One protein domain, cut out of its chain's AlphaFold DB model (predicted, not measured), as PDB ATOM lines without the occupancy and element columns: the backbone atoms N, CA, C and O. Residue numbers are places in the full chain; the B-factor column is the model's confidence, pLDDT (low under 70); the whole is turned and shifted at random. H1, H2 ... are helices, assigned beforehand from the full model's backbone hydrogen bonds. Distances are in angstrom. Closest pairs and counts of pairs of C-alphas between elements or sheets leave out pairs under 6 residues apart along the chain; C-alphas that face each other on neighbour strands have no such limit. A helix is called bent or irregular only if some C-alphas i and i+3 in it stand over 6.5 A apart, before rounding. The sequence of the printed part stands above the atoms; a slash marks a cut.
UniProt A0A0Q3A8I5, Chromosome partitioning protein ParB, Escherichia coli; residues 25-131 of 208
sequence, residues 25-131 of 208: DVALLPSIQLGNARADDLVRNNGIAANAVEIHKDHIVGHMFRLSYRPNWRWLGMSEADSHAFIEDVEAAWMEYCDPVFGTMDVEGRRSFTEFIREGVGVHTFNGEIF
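Overview. This is residues 25 to 131 of the 208 residues of the protein "Chromosome partitioning protein ParB" of Escherichia coli (UniProt A0A0Q3A8I5). An elongated, open arrangement of helices: H1, H2 and H4 gather toward one end, H1 making a corner with H2, while H3 lies toward the other end, reached by a long link that runs out to the far end before H3 turns back toward H4. The first residues of H1, 25 to 31, stick out. The printed part has 107 residues with four named helices, H1 to H4 in chain order, no named strand, and the class all helix. It is only just extended, close to loose, with a radius of gyration of the C-alphas of 19.8 A and spans of 58 by 35 by 26 A.

Arrangement. H1, residues 25 to 45, and H2, residues 47 to 60, touch only at the corner by their tight link, about perpendicular at 76 degrees; their closest C-alphas, of Val 43 and Ala 50, are 4.8 A apart. H3, residues 80 to 98, is apart from H1 and H2. H4, residues 113 to 127, is close to H3 but not clearly touching, with the closest C-alphas, of Cys 98 and Phe 113, 4.8 A apart. H4 touches H2 at a steep tilt of 47 degrees, opposite ways; the closest C-alphas, of Lys 57 and Val 121, are 6.0 A apart. H4 touches H1 with residues 126 to 127 alone, the closest C-alphas, of Ala 39 and Phe 126, being 6.0 A apart. Every O i to N i+4 pair is within hydrogen-bond range in H2; the counts are 13 of 17 in H1, 14 of 15 in H3 and 10 of 11 in H4.

Along the chain. H1 begins at C-alpha 25 (-56.298, 9.996, 33.458) and measures 28.6 A from first to last C-alpha; it is irregular, C-alphas 30 and 33 being 7.6 A apart, with a kink of 56 degrees near residue 33. H2 measures 20.1 A, H3 27.0 A and H4 20.6 A, ending at C-alpha 127 (-43.880, 0.957, 34.675).

Size, cuts and confidence. The C-alphas farthest apart, of Pro 30 and Ala 81, are 58.9 A apart. The links H2 to H3 and H3 to H4 are long, and the printed part has no cut. Confidence is under 70 at residues 101 to 103.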
ATOM      1  N   ASP A  25     -56.800  10.086  34.835       90.69
ATOM      2  CA  ASP A  25     -56.298   9.996  33.458       90.69
ATOM      3  C   ASP A  25     -55.880  11.358  32.884       90.69
ATOM      4  O   ASP A  25     -54.892  11.452  32.164       90.69
ATOM      5  N   VAL A  26     -56.604  12.431  33.210       89.81
ATOM      6  CA  VAL A  26     -56.287  13.783  32.712       89.81
ATOM      7  C   VAL A  26     -54.983  14.283  33.328       89.81
ATOM      8  O   VAL A  26     -54.155  14.834  32.611       89.81
ATOM      9  N   ALA A  27     -54.773  14.017  34.617       90.25
ATOM     10  CA  ALA A  27     -53.544  14.384  35.310       90.25
ATOM     11  C   ALA A  27     -52.334  13.548  34.843       90.25
ATOM     12  O   ALA A  27     -51.216  14.057  34.746       90.25
ATOM     13  N   LEU A  28     -52.537  12.257  34.548       90.44
ATOM     14  CA  LEU A  28     -51.451  11.312  34.270       90.44
ATOM     15  C   LEU A  28     -51.073  11.224  32.784       90.44
ATOM     16  O   LEU A  28     -49.895  11.347  32.438       90.44
ATOM     17  N   LEU A  29     -52.048  10.998  31.896       91.12
ATOM     18  CA  LEU A  29     -51.800  10.613  30.500       91.12
ATOM     19  C   LEU A  29     -50.946  11.602  29.692       91.12
ATOM     20  O   LEU A  29     -50.123  11.133  28.904       91.12
ATOM     21  N   PRO A  30     -51.044  12.934  29.879       90.12
ATOM     22  CA  PRO A  30     -50.184  13.874  29.157       90.12
ATOM     23  C   PRO A  30     -48.689  13.695  29.447       90.12
ATOM     24  O   PRO A  30     -47.852  14.046  28.619       90.12
ATOM     25  N   SER A  31     -48.340  13.161  30.620       90.00
ATOM     26  CA  SER A  31     -46.953  13.029  31.073       90.00
ATOM     27  C   SER A  31     -46.455  11.585  31.133       90.00
ATOM     28  O   SER A  31     -45.251  11.374  31.281       90.00
ATOM     29  N   ILE A  32     -47.338  10.592  30.964       88.38
ATOM     30  CA  ILE A  32     -47.024   9.173  31.185       88.38
ATOM     31  C   ILE A  32     -45.885   8.659  30.295       88.38
ATOM     32  O   ILE A  32     -45.026   7.921  30.768       88.38
ATOM     33  N   GLN A  33     -45.809   9.094  29.032       86.75
ATOM     34  CA  GLN A  33     -44.736   8.673  28.121       86.75
ATOM     35  C   GLN A  33     -43.366   9.162  28.598       86.75
ATOM     36  O   GLN A  33     -42.414   8.386  28.680       86.75
ATOM     37  N   LEU A  34     -43.275  10.444  28.963       90.12
ATOM     38  CA  LEU A  34     -42.047  11.025  29.498       90.12
ATOM     39  C   LEU A  34     -41.714  10.447  30.881       90.12
ATOM     40  O   LEU A  34     -40.544  10.222  31.177       90.12
ATOM     41  N   GLY A  35     -42.726  10.192  31.712       91.25
ATOM     42  CA  GLY A  35     -42.583   9.523  33.003       91.25
ATOM     43  C   GLY A  35     -41.960   8.136  32.856       91.25
ATOM     44  O   GLY A  35     -40.936   7.867  33.478       91.25
ATOM     45  N   ASN A  36     -42.498   7.309  31.957       90.25
ATOM     46  CA  ASN A  36     -41.975   5.974  31.662       90.25
ATOM     47  C   ASN A  36     -40.541   6.020  31.116       90.25
ATOM     48  O   ASN A  36     -39.697   5.238  31.542       90.25
ATOM     49  N   ALA A  37     -40.232   6.959  30.215       90.69
ATOM     50  CA  ALA A  37     -38.873   7.127  29.696       90.69
ATOM     51  C   ALA A  37     -37.875   7.557  30.788       90.69
ATOM     52  O   ALA A  37     -36.737   7.091  30.817       90.69
ATOM     53  N   ARG A  38     -38.297   8.429  31.712       93.50
ATOM     54  CA  ARG A  38     -37.485   8.829  32.872       93.50
ATOM     55  C   ARG A  38     -37.288   7.680  33.855       93.50
ATOM     56  O   ARG A  38     -36.193   7.548  34.393       93.50
ATOM     57  N   ALA A  39     -38.318   6.867  34.086       92.50
ATOM     58  CA  ALA A  39     -38.230   5.687  34.939       92.50
ATOM     59  C   ALA A  39     -37.217   4.676  34.381       92.50
ATOM     60  O   ALA A  39     -36.346   4.221  35.121       92.50
ATOM     61  N   ASP A  40     -37.254   4.414  33.072       91.44
ATOM     62  CA  ASP A  40     -36.269   3.559  32.396       91.44
ATOM     63  C   ASP A  40     -34.844   4.065  32.565       91.44
ATOM     64  O   ASP A  40     -33.943   3.309  32.928       91.44
ATOM     65  N   ASP A  41     -34.631   5.350  32.275       95.06
ATOM     66  CA  ASP A  41     -33.299   5.930  32.331       95.06
ATOM     67  C   ASP A  41     -32.748   5.915  33.760       95.06
ATOM     68  O   ASP A  41     -31.587   5.562  33.976       95.06
ATOM     69  N   LEU A  42     -33.607   6.195  34.746       95.06
ATOM     70  CA  LEU A  42     -33.261   6.122  36.158       95.06
ATOM     71  C   LEU A  42     -32.845   4.704  36.563       95.06
ATOM     72  O   LEU A  42     -31.784   4.538  37.160       95.06
ATOM     73  N   VAL A  43     -33.641   3.685  36.229       94.31
ATOM     74  CA  VAL A  43     -33.326   2.288  36.576       94.31
ATOM     75  C   VAL A  43     -32.053   1.817  35.871       94.31
ATOM     76  O   VAL A  43     -31.250   1.112  36.473       94.31
ATOM     77  N   ARG A  44     -31.822   2.231  34.621       93.50
ATOM     78  CA  ARG A  44     -30.637   1.833  33.848       93.50
ATOM     79  C   ARG A  44     -29.347   2.499  34.331       93.50
ATOM     80  O   ARG A  44     -28.298   1.859  34.316       93.50
ATOM     81  N   ASN A  45     -29.408   3.772  34.725       96.62
ATOM     82  CA  ASN A  45     -28.211   4.591  34.949       96.62
ATOM     83  C   ASN A  45     -27.922   4.901  36.426       96.62
ATOM     84  O   ASN A  45     -26.839   5.397  36.737       96.62
ATOM     85  N   ASN A  46     -28.853   4.637  37.347       97.12
ATOM     86  CA  ASN A  46     -28.663   4.885  38.775       97.12
ATOM     87  C   ASN A  46     -28.594   3.566  39.554       97.12
ATOM     88  O   ASN A  46     -29.597   2.876  39.718       97.12
ATOM     89  N   GLY A  47     -27.417   3.252  40.104       96.69
ATOM     90  CA  GLY A  47     -27.191   2.011  40.853       96.69
ATOM     91  C   GLY A  47     -28.088   1.836  42.087       96.69
ATOM     92  O   GLY A  47     -28.409   0.706  42.439       96.69
ATOM     93  N   ILE A  48     -28.546   2.925  42.718       96.75
ATOM     94  CA  ILE A  48     -29.488   2.858  43.847       96.75
ATOM     95  C   ILE A  48     -30.871   2.430  43.345       96.75
ATOM     96  O   ILE A  48     -31.487   1.550  43.941       96.75
ATOM     97  N   ALA A  49     -31.342   3.019  42.242       94.75
ATOM     98  CA  ALA A  49     -32.626   2.660  41.643       94.75
ATOM     99  C   ALA A  49     -32.610   1.226  41.096       94.75
ATOM    100  O   ALA A  49     -33.526   0.458  41.381       94.75
ATOM    101  N   ALA A  50     -31.542   0.839  40.390       95.50
ATOM    102  CA  ALA A  50     -31.350  -0.525  39.902       95.50
ATOM    103  C   ALA A  50     -31.398  -1.546  41.050       95.50
ATOM    104  O   ALA A  50     -32.158  -2.510  41.002       95.50
ATOM    105  N   ASN A  51     -30.647  -1.294  42.128       96.50
ATOM    106  CA  ASN A  51     -30.621  -2.180  43.288       96.50
ATOM    107  C   ASN A  51     -31.974  -2.237  44.017       96.50
ATOM    108  O   ASN A  51     -32.370  -3.297  44.491       96.50
ATOM    109  N   ALA A  52     -32.716  -1.126  44.085       95.31
ATOM    110  CA  ALA A  52     -34.058  -1.120  44.665       95.31
ATOM    111  C   ALA A  52     -35.024  -2.037  43.891       95.31
ATOM    112  O   ALA A  52     -35.802  -2.758  44.517       95.31
ATOM    113  N   VAL A  53     -34.944  -2.059  42.554       95.06
ATOM    114  CA  VAL A  53     -35.730  -2.982  41.715       95.06
ATOM    115  C   VAL A  53     -35.313  -4.436  41.958       95.06
ATOM    116  O   VAL A  53     -36.183  -5.293  42.097       95.06
ATOM    117  N   GLU A  54     -34.013  -4.735  42.053       95.44
ATOM    118  CA  GLU A  54     -33.542  -6.097  42.356       95.44
ATOM    119  C   GLU A  54     -34.037  -6.593  43.719       95.44
ATOM    120  O   GLU A  54     -34.635  -7.665  43.795       95.44
ATOM    121  N   ILE A  55     -33.900  -5.777  44.768       95.88
ATOM    122  CA  ILE A  55     -34.395  -6.100  46.114       95.88
ATOM    123  C   ILE A  55     -35.909  -6.344  46.096       95.88
ATOM    124  O   ILE A  55     -36.397  -7.276  46.733       95.88
ATOM    125  N   HIS A  56     -36.668  -5.527  45.360       95.31
ATOM    126  CA  HIS A  56     -38.113  -5.709  45.241       95.31
ATOM    127  C   HIS A  56     -38.467  -7.045  44.575       95.31
ATOM    128  O   HIS A  56     -39.341  -7.764  45.062       95.31
ATOM    129  N   LYS A  57     -37.745  -7.419  43.510       95.88
ATOM    130  CA  LYS A  57     -37.896  -8.731  42.868       95.88
ATOM    131  C   LYS A  57     -37.537  -9.872  43.817       95.88
ATOM    132  O   LYS A  57     -38.291 -10.834  43.873       95.88
ATOM    133  N   ASP A  58     -36.449  -9.767  44.578       95.25
ATOM    134  CA  ASP A  58     -36.008 -10.806  45.525       95.25
ATOM    135  C   ASP A  58     -36.957 -11.008  46.704       95.25
ATOM    136  O   ASP A  58     -37.161 -12.134  47.153       95.25
ATOM    137  N   HIS A  59     -37.568  -9.934  47.202       95.19
ATOM    138  CA  HIS A  59     -38.533 -10.032  48.295       95.19
ATOM    139  C   HIS A  59     -39.862 -10.664  47.873       95.19
ATOM    140  O   HIS A  59     -40.545 -11.252  48.711       95.19
ATOM    141  N   ILE A  60     -40.251 -10.523  46.604       94.75
ATOM    142  CA  ILE A  60     -41.532 -11.032  46.096       94.75
ATOM    143  C   ILE A  60     -41.367 -12.411  45.465       94.75
ATOM    144  O   ILE A  60     -42.190 -13.302  45.675       94.75
ATOM    145  N   VAL A  61     -40.323 -12.582  44.659       95.69
ATOM    146  CA  VAL A  61     -40.121 -13.763  43.829       95.69
ATOM    147  C   VAL A  61     -39.061 -14.643  44.462       95.69
ATOM    148  O   VAL A  61     -37.863 -14.386  44.352       95.69
ATOM    149  N   GLY A  62     -39.536 -15.701  45.118       92.06
ATOM    150  CA  GLY A  62     -38.687 -16.758  45.653       92.06
ATOM    151  C   GLY A  62     -38.129 -17.682  44.565       92.06
ATOM    152  O   GLY A  62     -38.186 -17.402  43.372       92.06
ATOM    153  N   HIS A  63     -37.610 -18.830  45.001       89.00
ATOM    154  CA  HIS A  63     -36.957 -19.801  44.120       89.00
ATOM    155  C   HIS A  63     -37.903 -20.445  43.091       89.00
ATOM    156  O   HIS A  63     -37.512 -20.649  41.948       89.00
ATOM    157  N   MET A  64     -39.125 -20.821  43.487       89.12
ATOM    158  CA  MET A  64     -40.102 -21.422  42.572       89.12
ATOM    159  C   MET A  64     -41.539 -21.187  43.029       89.12
ATOM    160  O   MET A  64     -41.797 -20.985  44.217       89.12
ATOM    161  N   PHE A  65     -42.473 -21.350  42.095       89.81
ATOM    162  CA  PHE A  65     -43.905 -21.390  42.371       89.81
ATOM    163  C   PHE A  65     -44.452 -22.802  42.168       89.81
ATOM    164  O   PHE A  65     -44.388 -23.355  41.072       89.81
ATOM    165  N   ARG A  66     -45.023 -23.372  43.231       91.44
ATOM    166  CA  ARG A  66     -45.727 -24.660  43.190       91.44
ATOM    167  C   ARG A  66     -47.227 -24.435  43.174       91.44
ATOM    168  O   ARG A  66     -47.736 -23.610  43.932       91.44
ATOM    169  N   LEU A  67     -47.923 -25.199  42.343       94.06
ATOM    170  CA  LEU A  67     -49.371 -25.298  42.406       94.06
ATOM    171  C   LEU A  67     -49.756 -26.119  43.643       94.06
ATOM    172  O   LEU A  67     -49.179 -27.171  43.881       94.06
ATOM    173  N   SER A  68     -50.717 -25.619  44.421       95.25
ATOM    174  CA  SER A  68     -51.450 -26.418  45.408       95.25
ATOM    175  C   SER A  68     -52.883 -26.534  44.915       95.25
ATOM    176  O   SER A  68     -53.677 -25.598  45.069       95.25
ATOM    177  N   TYR A  69     -53.199 -27.637  44.247       95.81
ATOM    178  CA  TYR A  69     -54.481 -27.788  43.576       95.81
ATOM    179  C   TYR A  69     -55.541 -28.344  44.531       95.81
ATOM    180  O   TYR A  69     -55.354 -29.364  45.187       95.81
ATOM    181  N   ARG A  70     -56.684 -27.654  44.628       95.12
ATOM    182  CA  ARG A  70     -57.804 -28.039  45.504       95.12
ATOM    183  C   ARG A  70     -59.111 -28.113  44.713       95.12
ATOM    184  O   ARG A  70     -59.960 -27.230  44.858       95.12
ATOM    185  N   PRO A  71     -59.274 -29.124  43.844       94.88
ATOM    186  CA  PRO A  71     -60.491 -29.279  43.068       94.88
ATOM    187  C   PRO A  71     -61.683 -29.585  43.975       94.88
ATOM    188  O   PRO A  71     -61.577 -30.314  44.963       94.88
ATOM    189  N   ASN A  72     -62.866 -29.102  43.586       96.25
ATOM    190  CA  ASN A  72     -64.115 -29.618  44.136       96.25
ATOM    191  C   ASN A  72     -64.404 -30.993  43.514       96.25
ATOM    192  O   ASN A  72     -65.201 -31.121  42.588       96.25
ATOM    193  N   TRP A  73     -63.726 -32.023  44.013       95.62
ATOM    194  CA  TRP A  73     -63.781 -33.382  43.473       95.62
ATOM    195  C   TRP A  73     -65.195 -33.983  43.486       95.62
ATOM    196  O   TRP A  73     -65.549 -34.731  42.579       95.62
ATOM    197  N   ARG A  74     -66.047 -33.585  44.446       95.31
ATOM    198  CA  ARG A  74     -67.465 -33.985  44.482       95.31
ATOM    199  C   ARG A  74     -68.237 -33.433  43.292       95.31
ATOM    200  O   ARG A  74     -69.037 -34.148  42.701       95.31
ATOM    201  N   TRP A  75     -67.992 -32.173  42.934       96.62
ATOM    202  CA  TRP A  75     -68.591 -31.559  41.749       96.62
ATOM    203  C   TRP A  75     -68.094 -32.206  40.454       96.62
ATOM    204  O   TRP A  75     -68.862 -32.364  39.511       96.62
ATOM    205  N   LEU A  76     -66.832 -32.638  40.433       94.56
ATOM    206  CA  LEU A  76     -66.255 -33.397  39.323       94.56
ATOM    207  C   LEU A  76     -66.750 -34.854  39.262       94.56
ATOM    208  O   LEU A  76     -66.378 -35.578  38.342       94.56
ATOM    209  N   GLY A  77     -67.578 -35.296  40.219       95.88
ATOM    210  CA  GLY A  77     -68.107 -36.662  40.272       95.88
ATOM    211  C   GLY A  77     -67.056 -37.723  40.605       95.88
ATOM    212  O   GLY A  77     -67.255 -38.895  40.304       95.88
ATOM    213  N   MET A  78     -65.936 -37.318  41.203       96.50
ATOM    214  CA  MET A  78     -64.833 -38.208  41.555       96.50
ATOM    215  C   MET A  78     -65.053 -38.850  42.925       96.50
ATOM    216  O   MET A  78     -65.790 -38.326  43.764       96.50
ATOM    217  N   SER A  79     -64.379 -39.970  43.178       96.00
ATOM    218  CA  SER A  79     -64.197 -40.455  44.544       96.00
ATOM    219  C   SER A  79     -63.106 -39.645  45.256       96.00
ATOM    220  O   SER A  79     -62.275 -38.994  44.622       96.00
ATOM    221  N   GLU A  80     -63.085 -39.691  46.588       93.38
ATOM    222  CA  GLU A  80     -62.026 -39.043  47.370       93.38
ATOM    223  C   GLU A  80     -60.648 -39.651  47.063       93.38
ATOM    224  O   GLU A  80     -59.679 -38.916  46.893       93.38
ATOM    225  N   ALA A  81     -60.573 -40.976  46.893       92.31
ATOM    226  CA  ALA A  81     -59.332 -41.667  46.547       92.31
ATOM    227  C   ALA A  81     -58.797 -41.237  45.169       92.31
ATOM    228  O   ALA A  81     -57.625 -40.879  45.057       92.31
ATOM    229  N   ASP A  82     -59.659 -41.187  44.147       95.62
ATOM    230  CA  ASP A  82     -59.263 -40.743  42.801       95.62
ATOM    231  C   ASP A  82     -58.863 -39.264  42.784       95.62
ATOM    232  O   ASP A  82     -58.039 -38.845  41.973       95.62
ATOM    233  N   SER A  83     -59.426 -38.457  43.690       96.31
ATOM    234  CA  SER A  83     -59.088 -37.038  43.781       96.31
ATOM    235  C   SER A  83     -57.632 -36.807  44.177       96.31
ATOM    236  O   SER A  83     -57.017 -35.882  43.656       96.31
ATOM    237  N   HIS A  84     -57.062 -37.654  45.040       94.88
ATOM    238  CA  HIS A  84     -55.668 -37.519  45.462       94.88
ATOM    239  C   HIS A  84     -54.712 -37.800  44.303       94.88
ATOM    240  O   HIS A  84     -53.862 -36.965  44.009       94.88
ATOM    241  N   ALA A  85     -54.911 -38.916  43.595       95.69
ATOM    242  CA  ALA A  85     -54.099 -39.261  42.429       95.69
ATOM    243  C   ALA A  85     -54.191 -38.184  41.333       95.69
ATOM    244  O   ALA A  85     -53.184 -37.759  40.779       95.69
ATOM    245  N   PHE A  86     -55.393 -37.665  41.077       95.94
ATOM    246  CA  PHE A  86     -55.582 -36.592  40.103       95.94
ATOM    247  C   PHE A  86     -54.891 -35.282  40.498       95.94
ATOM    248  O   PHE A  86     -54.369 -34.581  39.635       95.94
ATOM    249  N   ILE A  87     -54.890 -34.926  41.786       97.00
ATOM    250  CA  ILE A  87     -54.163 -33.746  42.273       97.00
ATOM    251  C   ILE A  87     -52.662 -33.917  42.026       97.00
ATOM    252  O   ILE A  87     -52.043 -32.992  41.504       97.00
ATOM    253  N   GLU A  88     -52.100 -35.088  42.333       95.94
ATOM    254  CA  GLU A  88     -50.685 -35.390  42.080       95.94
ATOM    255  C   GLU A  88     -50.334 -35.267  40.590       95.94
ATOM    256  O   GLU A  88     -49.360 -34.594  40.247       95.94
ATOM    257  N   ASP A  89     -51.163 -35.825  39.701       95.62
ATOM    258  CA  ASP A  89     -50.975 -35.721  38.248       95.62
ATOM    259  C   ASP A  89     -51.003 -34.262  37.766       95.62
ATOM    260  O   ASP A  89     -50.171 -33.847  36.956       95.62
ATOM    261  N   VAL A  90     -51.944 -33.455  38.270       95.56
ATOM    262  CA  VAL A  90     -52.079 -32.036  37.901       95.56
ATOM    263  C   VAL A  90     -50.901 -31.210  38.417       95.56
ATOM    264  O   VAL A  90     -50.386 -30.356  37.694       95.56
ATOM    265  N   GLU A  91     -50.452 -31.449  39.647       95.31
ATOM    266  CA  GLU A  91     -49.305 -30.743  40.225       95.31
ATOM    267  C   GLU A  91     -47.990 -31.131  39.530       95.31
ATOM    268  O   GLU A  91     -47.151 -30.261  39.282       95.31
ATOM    269  N   ALA A  92     -47.827 -32.395  39.126       92.38
ATOM    270  CA  ALA A  92     -46.697 -32.841  38.312       92.38
ATOM    271  C   ALA A  92     -46.725 -32.224  36.903       92.38
ATOM    272  O   ALA A  92     -45.713 -31.703  36.432       92.38
ATOM    273  N   ALA A  93     -47.892 -32.210  36.252       91.81
ATOM    274  CA  ALA A  93     -48.086 -31.569  34.953       91.81
ATOM    275  C   ALA A  93     -47.799 -30.058  35.005       91.81
ATOM    276  O   ALA A  93     -47.200 -29.512  34.080       91.81
ATOM    277  N   TRP A  94     -48.184 -29.384  36.092       91.94
ATOM    278  CA  TRP A  94     -47.849 -27.978  36.323       91.94
ATOM    279  C   TRP A  94     -46.340 -27.759  36.402       91.94
ATOM    280  O   TRP A  94     -45.823 -26.826  35.791       91.94
ATOM    281  N   MET A  95     -45.628 -28.624  37.127       89.69
ATOM    282  CA  MET A  95     -44.173 -28.546  37.228       89.69
ATOM    283  C   MET A  95     -43.497 -28.701  35.867       89.69
ATOM    284  O   MET A  95     -42.652 -27.877  35.524       89.69
ATOM    285  N   GLU A  96     -43.922 -29.684  35.075       89.12
ATOM    286  CA  GLU A  96     -43.417 -29.866  33.713       89.12
ATOM    287  C   GLU A  96     -43.757 -28.663  32.821       89.12
ATOM    288  O   GLU A  96     -42.952 -28.250  32.004       89.12
ATOM    289  N   TYR A  97     -44.924 -28.042  32.978       90.25
ATOM    290  CA  TYR A  97     -45.283 -26.876  32.169       90.25
ATOM    291  C   TYR A  97     -44.472 -25.615  32.517       90.25
ATOM    292  O   TYR A  97     -44.072 -24.848  31.634       90.25
ATOM    293  N   CYS A  98     -44.254 -25.378  33.810       89.56
ATOM    294  CA  CYS A  98     -43.675 -24.141  34.325       89.56
ATOM    295  C   CYS A  98     -42.148 -24.148  34.400       89.56
ATOM    296  O   CYS A  98     -41.535 -23.086  34.269       89.56
ATOM    297  N   ASP A  99     -41.544 -25.310  34.623       80.94
ATOM    298  CA  ASP A  99     -40.097 -25.470  34.773       80.94
ATOM    299  C   ASP A  99     -39.587 -26.752  34.073       80.94
ATOM    300  O   ASP A  99     -38.996 -27.624  34.716       80.94
ATOM    301  N   PRO A 100     -39.868 -26.928  32.762       72.56
ATOM    302  CA  PRO A 100     -39.504 -28.150  32.054       72.56
ATOM    303  C   PRO A 100     -38.005 -28.265  31.780       72.56
ATOM    304  O   PRO A 100     -37.315 -27.278  31.523       72.56
ATOM    305  N   VAL A 101     -37.547 -29.510  31.608       65.19
ATOM    306  CA  VAL A 101     -36.309 -29.796  30.857       65.19
ATOM    307  C   VAL A 101     -36.513 -29.541  29.349       65.19
ATOM    308  O   VAL A 101     -35.575 -29.141  28.660       65.19
ATOM    309  N   PHE A 102     -37.741 -29.721  28.831       56.22
ATOM    310  CA  PHE A 102     -38.130 -29.455  27.436       56.22
ATOM    311  C   PHE A 102     -39.518 -28.788  27.304       56.22
ATOM    312  O   PHE A 102     -40.508 -29.321  27.786       56.22
ATOM    313  N   GLY A 103     -39.631 -27.686  26.547       60.34
ATOM    314  CA  GLY A 103     -40.934 -27.157  26.090       60.34
ATOM    315  C   GLY A 103     -41.549 -26.065  26.970       60.34
ATOM    316  O   GLY A 103     -42.629 -26.240  27.525       60.34
ATOM    317  N   THR A 104     -40.876 -24.917  27.041       74.31
ATOM    318  CA  THR A 104     -41.221 -23.798  27.924       74.31
ATOM    319  C   THR A 104     -42.571 -23.141  27.600       74.31
ATOM    320  O   THR A 104     -42.994 -23.033  26.445       74.31
ATOM    321  N   MET A 105     -43.225 -22.633  28.648       88.56
ATOM    322  CA  MET A 105     -44.409 -21.767  28.556       88.56
ATOM    323  C   MET A 105     -44.145 -20.416  27.869       88.56
ATOM    324  O   MET A 105     -45.086 -19.707  27.514       88.56
ATOM    325  N   ASP A 106     -42.875 -20.043  27.689       90.69
ATOM    326  CA  ASP A 106     -42.465 -18.870  26.926       90.69
ATOM    327  C   ASP A 106     -42.607 -19.130  25.434       90.69
ATOM    328  O   ASP A 106     -41.954 -20.026  24.893       90.69
ATOM    329  N   VAL A 107     -43.373 -18.302  24.726       91.12
ATOM    330  CA  VAL A 107     -43.374 -18.386  23.260       91.12
ATOM    331  C   VAL A 107     -41.991 -18.086  22.676       91.12
ATOM    332  O   VAL A 107     -41.643 -18.617  21.627       91.12
ATOM    333  N   GLU A 108     -41.180 -17.276  23.362       88.69
ATOM    334  CA  GLU A 108     -39.824 -16.940  22.918       88.69
ATOM    335  C   GLU A 108     -38.795 -18.020  23.265       88.69
ATOM    336  O   GLU A 108     -37.662 -17.956  22.788       88.69
ATOM    337  N   GLY A 109     -39.163 -19.007  24.088       87.19
ATOM    338  CA  GLY A 109     -38.260 -20.081  24.487       87.19
ATOM    339  C   GLY A 109     -37.143 -19.657  25.445       87.19
ATOM    340  O   GLY A 109     -36.132 -20.351  25.508       87.19
ATOM    341  N   ARG A 110     -37.273 -18.521  26.152       86.25
ATOM    342  CA  ARG A 110     -36.177 -17.932  26.947       86.25
ATOM    343  C   ARG A 110     -36.331 -18.075  28.453       86.25
ATOM    344  O   ARG A 110     -35.318 -18.073  29.140       86.25
ATOM    345  N   ARG A 111     -37.567 -18.129  28.952       89.44
ATOM    346  CA  ARG A 111     -37.878 -18.012  30.384       89.44
ATOM    347  C   ARG A 111     -38.675 -19.208  30.907       89.44
ATOM    348  O   ARG A 111     -39.592 -19.695  30.246       89.44
ATOM    349  N   SER A 112     -38.361 -19.620  32.128       89.81
ATOM    350  CA  SER A 112     -39.213 -20.427  33.013       89.81
ATOM    351  C   SER A 112     -40.376 -19.596  33.580       89.81
ATOM    352  O   SER A 112     -40.401 -18.365  33.469       89.81
ATOM    353  N   PHE A 113     -41.337 -20.242  34.248       91.56
ATOM    354  CA  PHE A 113     -42.427 -19.544  34.942       91.56
ATOM    355  C   PHE A 113     -41.910 -18.565  35.996       91.56
ATOM    356  O   PHE A 113     -42.365 -17.424  36.059       91.56
ATOM    357  N   THR A 114     -40.932 -18.979  36.804       91.50
ATOM    358  CA  THR A 114     -40.361 -18.117  37.844       91.50
ATOM    359  C   THR A 114     -39.711 -16.876  37.234       91.50
ATOM    360  O   THR A 114     -39.915 -15.772  37.736       91.50
ATOM    361  N   GLU A 115     -38.990 -17.023  36.120       91.75
ATOM    362  CA  GLU A 115     -38.394 -15.891  35.401       91.75
ATOM    363  C   GLU A 115     -39.453 -14.971  34.788       91.75
ATOM    364  O   GLU A 115     -39.298 -13.753  34.855       91.75
ATOM    365  N   PHE A 116     -40.563 -15.514  34.282       92.31
ATOM    366  CA  PHE A 116     -41.712 -14.714  33.844       92.31
ATOM    367  C   PHE A 116     -42.292 -13.859  34.967       92.31
ATOM    368  O   PHE A 116     -42.542 -12.668  34.776       92.31
ATOM    369  N   ILE A 117     -42.506 -14.449  36.146       93.62
ATOM    370  CA  ILE A 117     -43.007 -13.705  37.304       93.62
ATOM    371  C   ILE A 117     -41.982 -12.654  37.736       93.62
ATOM    372  O   ILE A 117     -42.349 -11.514  38.021       93.62
ATOM    373  N   ARG A 118     -40.692 -13.001  37.726       94.69
ATOM    374  CA  ARG A 118     -39.600 -12.086  38.072       94.69
ATOM    375  C   ARG A 118     -39.508 -10.893  37.127       94.69
ATOM    376  O   ARG A 118     -39.326  -9.766  37.589       94.69
ATOM    377  N   GLU A 119     -39.668 -11.118  35.828       94.00
ATOM    378  CA  GLU A 119     -39.782 -10.052  34.836       94.00
ATOM    379  C   GLU A 119     -41.018  -9.193  35.087       94.00
ATOM    380  O   GLU A 119     -40.895  -7.972  35.148       94.00
ATOM    381  N   GLY A 120     -42.185  -9.810  35.290       95.12
ATOM    382  CA  GLY A 120     -43.429  -9.096  35.561       95.12
ATOM    383  C   GLY A 120     -43.315  -8.168  36.771       95.12
ATOM    384  O   GLY A 120     -43.628  -6.984  36.668       95.12
ATOM    385  N   VAL A 121     -42.792  -8.667  37.895       96.06
ATOM    386  CA  VAL A 121     -42.537  -7.858  39.099       96.06
ATOM    387  C   VAL A 121     -41.550  -6.728  38.802       96.06
ATOM    388  O   VAL A 121     -41.784  -5.586  39.203       96.06
ATOM    389  N   GLY A 122     -40.483  -7.013  38.051       94.81
ATOM    390  CA  GLY A 122     -39.526  -6.001  37.612       94.81
ATOM    391  C   GLY A 122     -40.195  -4.875  36.831       94.81
ATOM    392  O   GLY A 122     -40.099  -3.720  37.234       94.81
ATOM    393  N   VAL A 123     -40.923  -5.210  35.765       94.31
ATOM    394  CA  VAL A 123     -41.643  -4.245  34.921       94.31
ATOM    395  C   VAL A 123     -42.661  -3.457  35.743       94.31
ATOM    396  O   VAL A 123     -42.705  -2.233  35.651       94.31
ATOM    397  N   HIS A 124     -43.435  -4.122  36.603       95.12
ATOM    398  CA  HIS A 124     -44.422  -3.454  37.449       95.12
ATOM    399  C   HIS A 124     -43.796  -2.418  38.389       95.12
ATOM    400  O   HIS A 124     -44.390  -1.368  38.614       95.12
ATOM    401  N   THR A 125     -42.580  -2.669  38.884       93.62
ATOM    402  CA  THR A 125     -41.900  -1.779  39.839       93.62
ATOM    403  C   THR A 125     -41.701  -0.362  39.290       93.62
ATOM    404  O   THR A 125     -41.785   0.598  40.052       93.62
ATOM    405  N   PHE A 126     -41.441  -0.211  37.987       87.50
ATOM    406  CA  PHE A 126     -41.130   1.097  37.392       87.50
ATOM    407  C   PHE A 126     -42.093   1.539  36.280       87.50
ATOM    408  O   PHE A 126     -42.226   2.741  36.064       87.50
ATOM    409  N   ASN A 127     -42.810   0.619  35.623       89.56
ATOM    410  CA  ASN A 127     -43.880   0.957  34.675       89.56
ATOM    411  C   ASN A 127     -45.279   0.962  35.315       89.56
ATOM    412  O   ASN A 127     -46.208   1.491  34.712       89.56
ATOM    413  N   GLY A 128     -45.468   0.331  36.478       91.12
ATOM    414  CA  GLY A 128     -46.767   0.239  37.156       91.12
ATOM    415  C   GLY A 128     -47.749  -0.777  36.561       91.12
ATOM    416  O   GLY A 128     -48.795  -1.032  37.152       91.12
ATOM    417  N   GLU A 129     -47.421  -1.423  35.442       92.38
ATOM    418  CA  GLU A 129     -48.323  -2.327  34.716       92.38
ATOM    419  C   GLU A 129     -47.562  -3.504  34.099       92.38
ATOM    420  O   GLU A 129     -46.370  -3.407  33.815       92.38
ATOM    421  N   ILE A 130     -48.265  -4.613  33.863       94.62
ATOM    422  CA  ILE A 130     -47.736  -5.812  33.203       94.62
ATOM    423  C   ILE A 130     -48.734  -6.221  32.120       94.62
ATOM    424  O   ILE A 130     -49.923  -6.357  32.406       94.62
ATOM    425  N   PHE A 131     -48.255  -6.475  30.902       94.06
ATOM    426  CA  PHE A 131     -49.064  -7.066  29.837       94.06
ATOM    427  C   PHE A 131     -48.503  -8.425  29.434       94.06
ATOM    428  O   PHE A 131     -47.304  -8.579  29.197       94.06
TER     429      PHE A 131